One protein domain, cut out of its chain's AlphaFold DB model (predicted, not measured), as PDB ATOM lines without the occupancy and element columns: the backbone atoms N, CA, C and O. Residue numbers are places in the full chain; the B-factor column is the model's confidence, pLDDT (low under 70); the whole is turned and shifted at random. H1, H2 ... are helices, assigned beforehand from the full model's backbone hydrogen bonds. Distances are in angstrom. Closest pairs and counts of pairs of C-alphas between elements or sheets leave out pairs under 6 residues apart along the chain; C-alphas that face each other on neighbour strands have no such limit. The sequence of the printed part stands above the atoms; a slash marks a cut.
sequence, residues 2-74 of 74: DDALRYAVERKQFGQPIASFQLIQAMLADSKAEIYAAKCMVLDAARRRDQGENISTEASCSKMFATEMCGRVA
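This is residues 2 to 74 of the 74 residues of the protein "Acyl-CoA dehydrogenase" of Acinetobacter radioresistens (UniProt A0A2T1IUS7). A long helix, H2, makes the axis of a rod, with H3 folded back along its far half and the short H1 beside its near end, joined to it by a loop. The printed part has 73 residues with three named helices, H1, H2 and H3, and no named strand; the class is all helix. It is only just loose, close to extended, with a radius of gyration of the C-alphas of 16.7 A, and spans 56 by 18 by 16 A.

H1, residues 2 to 10, begins at C-alpha 2 (23.064, -28.050, 32.154). H2, residues 22 to 50, is 41.7 A long. H3, residues 56 to 73, is 25.6 A long and ends at C-alpha 73 (13.588, -29.123, 26.400).

H1 and H2 form a helical hairpin and only just touch, with 3 pairs of C-alphas within 8 A; H2 does so with residues 24 to 28 alone. Their closest C-alphas, of Leu 5 and Leu 28, are 7.2 A apart. H2 and H3, also a helical hairpin, touch at a shallow tilt of 20 degrees, opposite ways; their closest C-alphas, of Ala 38 and Ala 66, are 5.2 A apart. H1 and H3 are apart. In H1, H2 and H3 every O i to N i+4 pair is within hydrogen-bond range.

The C-alphas farthest apart, of Gly 15 and Gly 52, are 56.4 A apart. The H1 to H2 link is long, and in it residues 12 to 13 pair antiparallel with 16 to 17; the H2 to H3 link is tight. The printed part has no cut, and no printed residue has a pLDDT under 70.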
ATOM      1  N   ASP A   2      21.649 -27.966  31.739       94.12
ATOM      2  CA  ASP A   2      23.064 -28.050  32.154       94.12
ATOM      3  C   ASP A   2      23.634 -29.472  32.042       94.12
ATOM      4  O   ASP A   2      24.744 -29.658  31.546       94.12
ATOM      5  N   ASP A   3      22.843 -30.485  32.405       96.12
ATOM      6  CA  ASP A   3      23.225 -31.891  32.239       96.12
ATOM      7  C   ASP A   3      23.380 -32.292  30.767       96.12
ATOM      8  O   ASP A   3      24.352 -32.958  30.413       96.12
ATOM      9  N   ALA A   4      22.471 -31.844  29.894       95.88
ATOM     10  CA  ALA A   4      22.543 -32.100  28.457       95.88
ATOM     11  C   ALA A   4      23.781 -31.441  27.828       95.88
ATOM     12  O   ALA A   4      24.480 -32.070  27.038       95.88
ATOM     13  N   LEU A   5      24.094 -30.201  28.221       96.56
ATOM     14  CA  LEU A   5      25.299 -29.499  27.782       96.56
ATOM     15  C   LEU A   5      26.565 -30.220  28.262       96.56
ATOM     16  O   LEU A   5      27.468 -30.462  27.463       96.56
ATOM     17  N   ARG A   6      26.619 -30.597  29.546       97.88
ATOM     18  CA  ARG A   6      27.747 -31.343  30.119       97.88
ATOM     19  C   ARG A   6      27.969 -32.653  29.365       97.88
ATOM     20  O   ARG A   6      29.072 -32.898  28.881       97.88
ATOM     21  N   TYR A   7      26.908 -33.434  29.168       97.81
ATOM     22  CA  TYR A   7      26.977 -34.676  28.404       97.81
ATOM     23  C   TYR A   7      27.437 -34.443  26.962       97.81
ATOM     24  O   TYR A   7      28.269 -35.192  26.454       97.81
ATOM     25  N   ALA A   8      26.946 -33.390  26.303       97.56
ATOM     26  CA  ALA A   8      27.324 -33.088  24.930       97.56
ATOM     27  C   ALA A   8      28.819 -32.754  24.776       97.56
ATOM     28  O   ALA A   8      29.426 -33.065  23.748       97.56
ATOM     29  N   VAL A   9      29.420 -32.136  25.792       97.69
ATOM     30  CA  VAL A   9      30.854 -31.816  25.823       97.69
ATOM     31  C   VAL A   9      31.701 -33.049  26.167       97.69
ATOM     32  O   VAL A   9      32.762 -33.251  25.578       97.69
ATOM     33  N   GLU A  10      31.243 -33.891  27.094       98.12
ATOM     34  CA  GLU A  10      31.974 -35.082  27.547       98.12
ATOM     35  C   GLU A  10      31.917 -36.235  26.532       98.12
ATOM     36  O   GLU A  10      32.919 -36.917  26.279       98.12
ATOM     37  N   ARG A  11      30.753 -36.465  25.914       98.06
ATOM     38  CA  ARG A  11      30.538 -37.565  24.973       98.06
ATOM     39  C   ARG A  11      31.204 -37.263  23.636       98.06
ATOM     40  O   ARG A  11      30.868 -36.290  22.970       98.06
ATOM     41  N   LYS A  12      32.081 -38.163  23.182       97.69
ATOM     42  CA  LYS A  12      32.744 -38.072  21.868       97.69
ATOM     43  C   LYS A  12      32.204 -39.088  20.874       97.69
ATOM     44  O   LYS A  12      32.126 -40.261  21.214       97.69
ATOM     45  N   GLN A  13      31.900 -38.680  19.649       97.38
ATOM     46  CA  GLN A  13      31.542 -39.568  18.540       97.38
ATOM     47  C   GLN A  13      32.186 -39.043  17.255       97.38
ATOM     48  O   GLN A  13      32.380 -37.838  17.116       97.38
ATOM     49  N   PHE A  14      32.545 -39.933  16.327       97.12
ATOM     50  CA  PHE A  14      33.227 -39.547  15.082       97.12
ATOM     51  C   PHE A  14      34.486 -38.684  15.331       97.12
ATOM     52  O   PHE A  14      34.770 -37.743  14.599       97.12
ATOM     53  N   GLY A  15      35.222 -38.987  16.409       97.12
ATOM     54  CA  GLY A  15      36.488 -38.330  16.751       97.12
ATOM     55  C   GLY A  15      36.389 -36.994  17.501       97.12
ATOM     56  O   GLY A  15      37.428 -36.453  17.861       97.12
ATOM     57  N   GLN A  16      35.192 -36.474  17.797       97.69
ATOM     58  CA  GLN A  16      35.019 -35.171  18.460       97.69
ATOM     59  C   GLN A  16      33.856 -35.161  19.468       97.69
ATOM     60  O   GLN A  16      32.998 -36.045  19.405       97.69
ATOM     61  N   PRO A  17      33.817 -34.214  20.426       98.38
ATOM     62  CA  PRO A  17      32.656 -34.010  21.292       98.38
ATOM     63  C   PRO A  17      31.372 -33.836  20.485       98.38
ATOM     64  O   PRO A  17      31.376 -33.135  19.479       98.38
ATOM     65  N   ILE A  18      30.256 -34.415  20.924       98.31
ATOM     66  CA  ILE A  18      28.998 -34.277  20.178       98.31
ATOM     67  C   ILE A  18      28.476 -32.829  20.174       98.31
ATOM     68  O   ILE A  18      27.745 -32.442  19.267       98.31
ATOM     69  N   ALA A  19      28.920 -32.000  21.123       97.81
ATOM     70  CA  ALA A  19      28.668 -30.561  21.153       97.81
ATOM     71  C   ALA A  19      29.242 -29.784  19.950       97.81
ATOM     72  O   ALA A  19      28.885 -28.622  19.766       97.81
ATOM     73  N   SER A  20      30.128 -30.366  19.130       97.50
ATOM     74  CA  SER A  20      30.635 -29.697  17.921       97.50
ATOM     75  C   SER A  20      29.748 -29.895  16.686       97.50
ATOM     76  O   SER A  20      29.940 -29.206  15.686       97.50
ATOM     77  N   PHE A  21      28.765 -30.802  16.731       98.25
ATOM     78  CA  PHE A  21      27.822 -30.984  15.628       98.25
ATOM     79  C   PHE A  21      26.761 -29.879  15.630       98.25
ATOM     80  O   PHE A  21      26.099 -29.644  16.641       98.25
ATOM     81  N   GLN A  22      26.543 -29.248  14.471       98.06
ATOM     82  CA  GLN A  22      25.632 -28.104  14.324       98.06
ATOM     83  C   GLN A  22      24.208 -28.384  14.819       98.06
ATOM     84  O   GLN A  22      23.609 -27.526  15.456       98.06
ATOM     85  N   LEU A  23      23.674 -29.586  14.582       97.81
ATOM     86  CA  LEU A  23      22.322 -29.933  15.035       97.81
ATOM     87  C   LEU A  23      22.224 -30.031  16.564       97.81
ATOM     88  O   LEU A  23      21.234 -29.591  17.135       97.81
ATOM     89  N   ILE A  24      23.265 -30.531  17.240       97.62
ATOM     90  CA  ILE A  24      23.316 -30.551  18.710       97.62
ATOM     91  C   ILE A  24      23.406 -29.122  19.253       97.62
ATOM     92  O   ILE A  24      22.719 -28.779  20.212       97.62
ATOM     93  N   GLN A  25      24.213 -28.269  18.618       98.00
ATOM     94  CA  GLN A  25      24.312 -26.855  18.985       98.00
ATOM     95  C   GLN A  25      22.979 -26.128  18.815       98.00
ATOM     96  O   GLN A  25      22.578 -25.407  19.724       98.00
ATOM     97  N   ALA A  26      22.282 -26.351  17.696       97.81
ATOM     98  CA  ALA A  26      20.969 -25.771  17.434       97.81
ATOM     99  C   ALA A  26      19.959 -26.187  18.512       97.81
ATOM    100  O   ALA A  26      19.368 -25.325  19.154       97.81
ATOM    101  N   MET A  27      19.862 -27.487  18.812       97.19
ATOM    102  CA  MET A  27      18.968 -27.993  19.861       97.19
ATOM    103  C   MET A  27      19.248 -27.364  21.236       97.19
ATOM    104  O   MET A  27      18.319 -26.972  21.943       97.19
ATOM    105  N   LEU A  28      20.523 -27.249  21.628       97.44
ATOM    106  CA  LEU A  28      20.911 -26.633  22.901       97.44
ATOM    107  C   LEU A  28      20.640 -25.121  22.921       97.44
ATOM    108  O   LEU A  28      20.234 -24.587  23.958       97.44
ATOM    109  N   ALA A  29      20.859 -24.434  21.798       97.81
ATOM    110  CA  ALA A  29      20.609 -23.004  21.655       97.81
ATOM    111  C   ALA A  29      19.112 -22.685  21.747       97.81
ATOM    112  O   ALA A  29      18.729 -21.836  22.555       97.81
ATOM    113  N   ASP A  30      18.274 -23.415  21.009       97.75
ATOM    114  CA  ASP A  30      16.816 -23.276  21.048       97.75
ATOM    115  C   ASP A  30      16.293 -23.542  22.463       97.75
ATOM    116  O   ASP A  30      15.581 -22.720  23.042       97.75
ATOM    117  N   SER A  31      16.766 -24.623  23.090       97.69
ATOM    118  CA  SER A  31      16.425 -24.951  24.476       97.69
ATOM    119  C   SER A  31      16.778 -23.825  25.449       97.69
ATOM    120  O   SER A  31      15.996 -23.476  26.338       97.69
ATOM    121  N   LYS A  32      17.965 -23.224  25.297       98.00
ATOM    122  CA  LYS A  32      18.397 -22.110  26.146       98.00
ATOM    123  C   LYS A  32      17.534 -20.870  25.930       98.00
ATOM    124  O   LYS A  32      17.199 -20.204  26.914       98.00
ATOM    125  N   ALA A  33      17.203 -20.562  24.680       98.25
ATOM    126  CA  ALA A  33      16.374 -19.422  24.318       98.25
ATOM    127  C   ALA A  33      14.966 -19.555  24.910       98.25
ATOM    128  O   ALA A  33      14.482 -18.617  25.545       98.25
ATOM    129  N   GLU A  34      14.343 -20.731  24.801       97.94
ATOM    130  CA  GLU A  34      13.016 -20.957  25.371       97.94
ATOM    131  C   GLU A  34      13.021 -20.910  26.909       97.94
ATOM    132  O   GLU A  34      12.149 -20.275  27.506       97.94
ATOM    133  N   ILE A  35      14.029 -21.494  27.573       97.94
ATOM    134  CA  ILE A  35      14.185 -21.371  29.036       97.94
ATOM    135  C   ILE A  35      14.310 -19.900  29.447       97.94
ATOM    136  O   ILE A  35      13.709 -19.470  30.435       97.94
ATOM    137  N   TYR A  36      15.103 -19.123  28.706       98.44
ATOM    138  CA  TYR A  36      15.276 -17.702  28.980       98.44
ATOM    139  C   TYR A  36      13.961 -16.934  28.808       98.44
ATOM    140  O   TYR A  36      13.589 -16.172  29.699       98.44
ATOM    141  N   ALA A  37      13.220 -17.188  27.727       98.38
ATOM    142  CA  ALA A  37      11.913 -16.585  27.489       98.38
ATOM    143  C   ALA A  37      10.924 -16.900  28.624       98.38
ATOM    144  O   ALA A  37      10.341 -15.977  29.195       98.38
ATOM    145  N   ALA A  38      10.809 -18.168  29.031       98.25
ATOM    146  CA  ALA A  38       9.939 -18.571  30.136       98.25
ATOM    147  C   ALA A  38      10.309 -17.854  31.444       98.25
ATOM    148  O   ALA A  38       9.437 -17.358  32.157       98.25
ATOM    149  N   LYS A  39      11.610 -17.745  31.742       98.38
ATOM    150  CA  LYS A  39      12.098 -17.022  32.922       98.38
ATOM    151  C   LYS A  39      11.734 -15.537  32.868       98.38
ATOM    152  O   LYS A  39      11.304 -14.989  33.880       98.38
ATOM    153  N   CYS A  40      11.884 -14.894  31.712       98.62
ATOM    154  CA  CYS A  40      11.499 -13.496  31.525       98.62
ATOM    155  C   CYS A  40       9.998 -13.285  31.750       98.62
ATOM    156  O   CYS A  40       9.638 -12.367  32.479       98.62
ATOM    157  N   MET A  41       9.143 -14.155  31.201       98.62
ATOM    158  CA  MET A  41       7.689 -14.076  31.391       98.62
ATOM    159  C   MET A  41       7.301 -14.175  32.871       98.62
ATOM    160  O   MET A  41       6.542 -13.349  33.373       98.62
ATOM    161  N   VAL A  42       7.885 -15.134  33.597       98.38
ATOM    162  CA  VAL A  42       7.628 -15.310  35.036       98.38
ATOM    163  C   VAL A  42       8.079 -14.091  35.840       98.38
ATOM    164  O   VAL A  42       7.344 -13.624  36.709       98.38
ATOM    165  N   LEU A  43       9.277 -13.565  35.565       98.62
ATOM    166  CA  LEU A  43       9.800 -12.390  36.267       98.62
ATOM    167  C   LEU A  43       8.992 -11.126  35.965       98.62
ATOM    168  O   LEU A  43       8.841 -10.282  36.846       98.62
ATOM    169  N   ASP A  44       8.475 -10.991  34.746       98.56
ATOM    170  CA  ASP A  44       7.590  -9.891  34.380       98.56
ATOM    171  C   ASP A  44       6.258  -9.965  35.136       98.56
ATOM    172  O   ASP A  44       5.898  -9.022  35.841       98.56
ATOM    173  N   ALA A  45       5.587 -11.122  35.104       98.44
ATOM    174  CA  ALA A  45       4.345 -11.339  35.842       98.44
ATOM    175  C   ALA A  45       4.524 -11.114  37.356       98.44
ATOM    176  O   ALA A  45       3.663 -10.516  38.001       98.44
ATOM    177  N   ALA A  46       5.653 -11.550  37.926       98.38
ATOM    178  CA  ALA A  46       5.980 -11.306  39.328       98.38
ATOM    179  C   ALA A  46       6.148  -9.807  39.626       98.38
ATOM    180  O   ALA A  46       5.523  -9.297  40.551       98.38
ATOM    181  N   ARG A  47       6.911  -9.080  38.799       98.69
ATOM    182  CA  ARG A  47       7.125  -7.637  38.981       98.69
ATOM    183  C   ARG A  47       5.816  -6.851  38.933       98.69
ATOM    184  O   ARG A  47       5.599  -5.982  39.771       98.69
ATOM    185  N   ARG A  48       4.941  -7.163  37.976       98.38
ATOM    186  CA  ARG A  48       3.631  -6.505  37.836       98.38
ATOM    187  C   ARG A  48       2.729  -6.802  39.032       98.38
ATOM    188  O   ARG A  48       2.047  -5.912  39.534       98.38
ATOM    189  N   ARG A  49       2.791  -8.027  39.565       98.25
ATOM    190  CA  ARG A  49       2.091  -8.395  40.801       98.25
ATOM    191  C   ARG A  49       2.583  -7.581  41.995       98.25
ATOM    192  O   ARG A  49       1.759  -7.090  42.759       98.25
ATOM    193  N   ASP A  50       3.897  -7.431  42.143       98.62
ATOM    194  CA  ASP A  50       4.504  -6.651  43.232       98.62
ATOM    195  C   ASP A  50       4.123  -5.162  43.156       98.62
ATOM    196  O   ASP A  50       4.051  -4.481  44.178       98.62
ATOM    197  N   GLN A  51       3.817  -4.661  41.956       98.50
ATOM    198  CA  GLN A  51       3.296  -3.312  41.711       98.50
ATOM    199  C   GLN A  51       1.782  -3.179  41.968       98.50
ATOM    200  O   GLN A  51       1.232  -2.086  41.840       98.50
ATOM    201  N   GLY A  52       1.101  -4.262  42.353       98.31
ATOM    202  CA  GLY A  52      -0.338  -4.280  42.617       98.31
ATOM    203  C   GLY A  52      -1.211  -4.403  41.365       98.31
ATOM    204  O   GLY A  52      -2.422  -4.201  41.450       98.31
ATOM    205  N   GLU A  53      -0.632  -4.730  40.207       98.50
ATOM    206  CA  GLU A  53      -1.390  -4.933  38.970       98.50
ATOM    207  C   GLU A  53      -2.135  -6.279  38.961       98.50
ATOM    208  O   GLU A  53      -1.753  -7.250  39.623       98.50
ATOM    209  N   ASN A  54      -3.199  -6.369  38.154       97.88
ATOM    210  CA  ASN A  54      -3.831  -7.649  37.844       97.88
ATOM    211  C   ASN A  54      -2.990  -8.402  36.804       97.88
ATOM    212  O   ASN A  54      -2.775  -7.899  35.707       97.88
ATOM    213  N   ILE A  55      -2.566  -9.615  37.156       98.38
ATOM    214  CA  ILE A  55      -1.616 -10.439  36.390       98.38
ATOM    215  C   ILE A  55      -2.206 -11.763  35.896       98.38
ATOM    216  O   ILE A  55      -1.470 -12.676  35.524       98.38
ATOM    217  N   SER A  56      -3.534 -11.920  35.942       98.25
ATOM    218  CA  SER A  56      -4.201 -13.199  35.643       98.25
ATOM    219  C   SER A  56      -3.825 -13.747  34.261       98.25
ATOM    220  O   SER A  56      -3.569 -14.948  34.113       98.25
ATOM    221  N   THR A  57      -3.742 -12.870  33.260       98.19
ATOM    222  CA  THR A  57      -3.380 -13.235  31.888       98.19
ATOM    223  C   THR A  57      -1.902 -13.596  31.790       98.19
ATOM    224  O   THR A  57      -1.561 -14.670  31.305       98.19
ATOM    225  N   GLU A  58      -1.018 -12.751  32.311       98.44
ATOM    226  CA  GLU A  58       0.435 -12.910  32.244       98.44
ATOM    227  C   GLU A  58       0.896 -14.163  32.986       98.44
ATOM    228  O   GLU A  58       1.735 -14.910  32.481       98.44
ATOM    229  N   ALA A  59       0.305 -14.450  34.149       98.00
ATOM    230  CA  ALA A  59       0.557 -15.682  34.884       98.00
ATOM    231  C   ALA A  59       0.080 -16.918  34.109       98.00
ATOM    232  O   ALA A  59       0.800 -17.916  34.055       98.00
ATOM    233  N   SER A  60      -1.090 -16.851  33.465       98.44
ATOM    234  CA  SER A  60      -1.619 -17.955  32.653       98.44
ATOM    235  C   SER A  60      -0.748 -18.221  31.422       98.44
ATOM    236  O   SER A  60      -0.389 -19.372  31.161       98.44
ATOM    237  N   CYS A  61      -0.334 -17.167  30.714       98.31
ATOM    238  CA  CYS A  61       0.602 -17.251  29.595       98.31
ATOM    239  C   CYS A  61       1.955 -17.814  30.038       98.31
ATOM    240  O   CYS A  61       2.469 -18.733  29.403       98.31
ATOM    241  N   SER A  62       2.506 -17.315  31.150       98.19
ATOM    242  CA  SER A  62       3.776 -17.795  31.710       98.19
ATOM    243  C   SER A  62       3.705 -19.278  32.054       98.19
ATOM    244  O   SER A  62       4.596 -20.039  31.682       98.19
ATOM    245  N   LYS A  63       2.621 -19.709  32.714       97.88
ATOM    246  CA  LYS A  63       2.390 -21.114  33.061       97.88
ATOM    247  C   LYS A  63       2.341 -21.976  31.809       97.88
ATOM    248  O   LYS A  63       3.065 -22.963  31.748       97.88
ATOM    249  N   MET A  64       1.493 -21.626  30.840       98.38
ATOM    250  CA  MET A  64       1.340 -22.398  29.604       98.38
ATOM    251  C   MET A  64       2.682 -22.516  28.879       98.38
ATOM    252  O   MET A  64       3.125 -23.620  28.580       98.38
ATOM    253  N   PHE A  65       3.351 -21.388  28.640       98.44
ATOM    254  CA  PHE A  65       4.604 -21.375  27.899       98.44
ATOM    255  C   PHE A  65       5.680 -22.213  28.594       98.44
ATOM    256  O   PHE A  65       6.313 -23.047  27.950       98.44
ATOM    257  N   ALA A  66       5.852 -22.042  29.909       97.81
ATOM    258  CA  ALA A  66       6.852 -22.779  30.671       97.81
ATOM    259  C   ALA A  66       6.594 -24.294  30.663       97.81
ATOM    260  O   ALA A  66       7.544 -25.064  30.528       97.81
ATOM    261  N   THR A  67       5.333 -24.737  30.774       97.38
ATOM    262  CA  THR A  67       5.017 -26.174  30.767       97.38
ATOM    263  C   THR A  67       5.211 -26.806  29.395       97.38
ATOM    264  O   THR A  67       5.778 -27.891  29.309       97.38
ATOM    265  N   GLU A  68       4.814 -26.123  28.319       97.38
ATOM    266  CA  GLU A  68       5.018 -26.632  26.956       97.38
ATOM    267  C   GLU A  68       6.506 -26.636  26.566       97.38
ATOM    268  O   GLU A  68       6.990 -27.593  25.966       97.38
ATOM    269  N   MET A  69       7.255 -25.592  26.944       96.88
ATOM    270  CA  MET A  69       8.714 -25.533  26.773       96.88
ATOM    271  C   MET A  69       9.408 -26.676  27.504       96.88
ATOM    272  O   MET A  69      10.282 -27.322  26.932       96.88
ATOM    273  N   CYS A  70       8.984 -26.985  28.734       94.25
ATOM    274  CA  CYS A  70       9.549 -28.103  29.480       94.25
ATOM    275  C   CYS A  70       9.427 -29.420  28.700       94.25
ATOM    276  O   CYS A  70      10.373 -30.193  28.700       94.25
ATOM    277  N   GLY A  71       8.313 -29.657  27.999       92.81
ATOM    278  CA  GLY A  71       8.151 -30.841  27.151       92.81
ATOM    279  C   GLY A  71       9.074 -30.876  25.926       92.81
ATOM    280  O   GLY A  71       9.439 -31.959  25.481       92.81
ATOM    281  N   ARG A  72       9.479 -29.716  25.391       91.12
ATOM    282  CA  ARG A  72      10.419 -29.617  24.257       91.12
ATOM    283  C   ARG A  72      11.888 -29.707  24.673       91.12
ATOM    284  O   ARG A  72      12.710 -30.144  23.875       91.12
ATOM    285  N   VAL A  73      12.211 -29.266  25.890       90.19
ATOM    286  CA  VAL A  73      13.588 -29.123  26.400       90.19
ATOM    287  C   VAL A  73      14.022 -30.273  27.327       90.19
ATOM    288  O   VAL A  73      15.213 -30.380  27.637       90.19
ATOM    289  N   ALA A  74      13.075 -31.090  27.805       71.50
ATOM    290  CA  ALA A  74      13.323 -32.223  28.706       71.50
ATOM    291  C   ALA A  74      14.263 -33.287  28.122       71.50
ATOM    292  O   ALA A  74      14.173 -33.583  26.911       71.50
TER     293      ALA A  74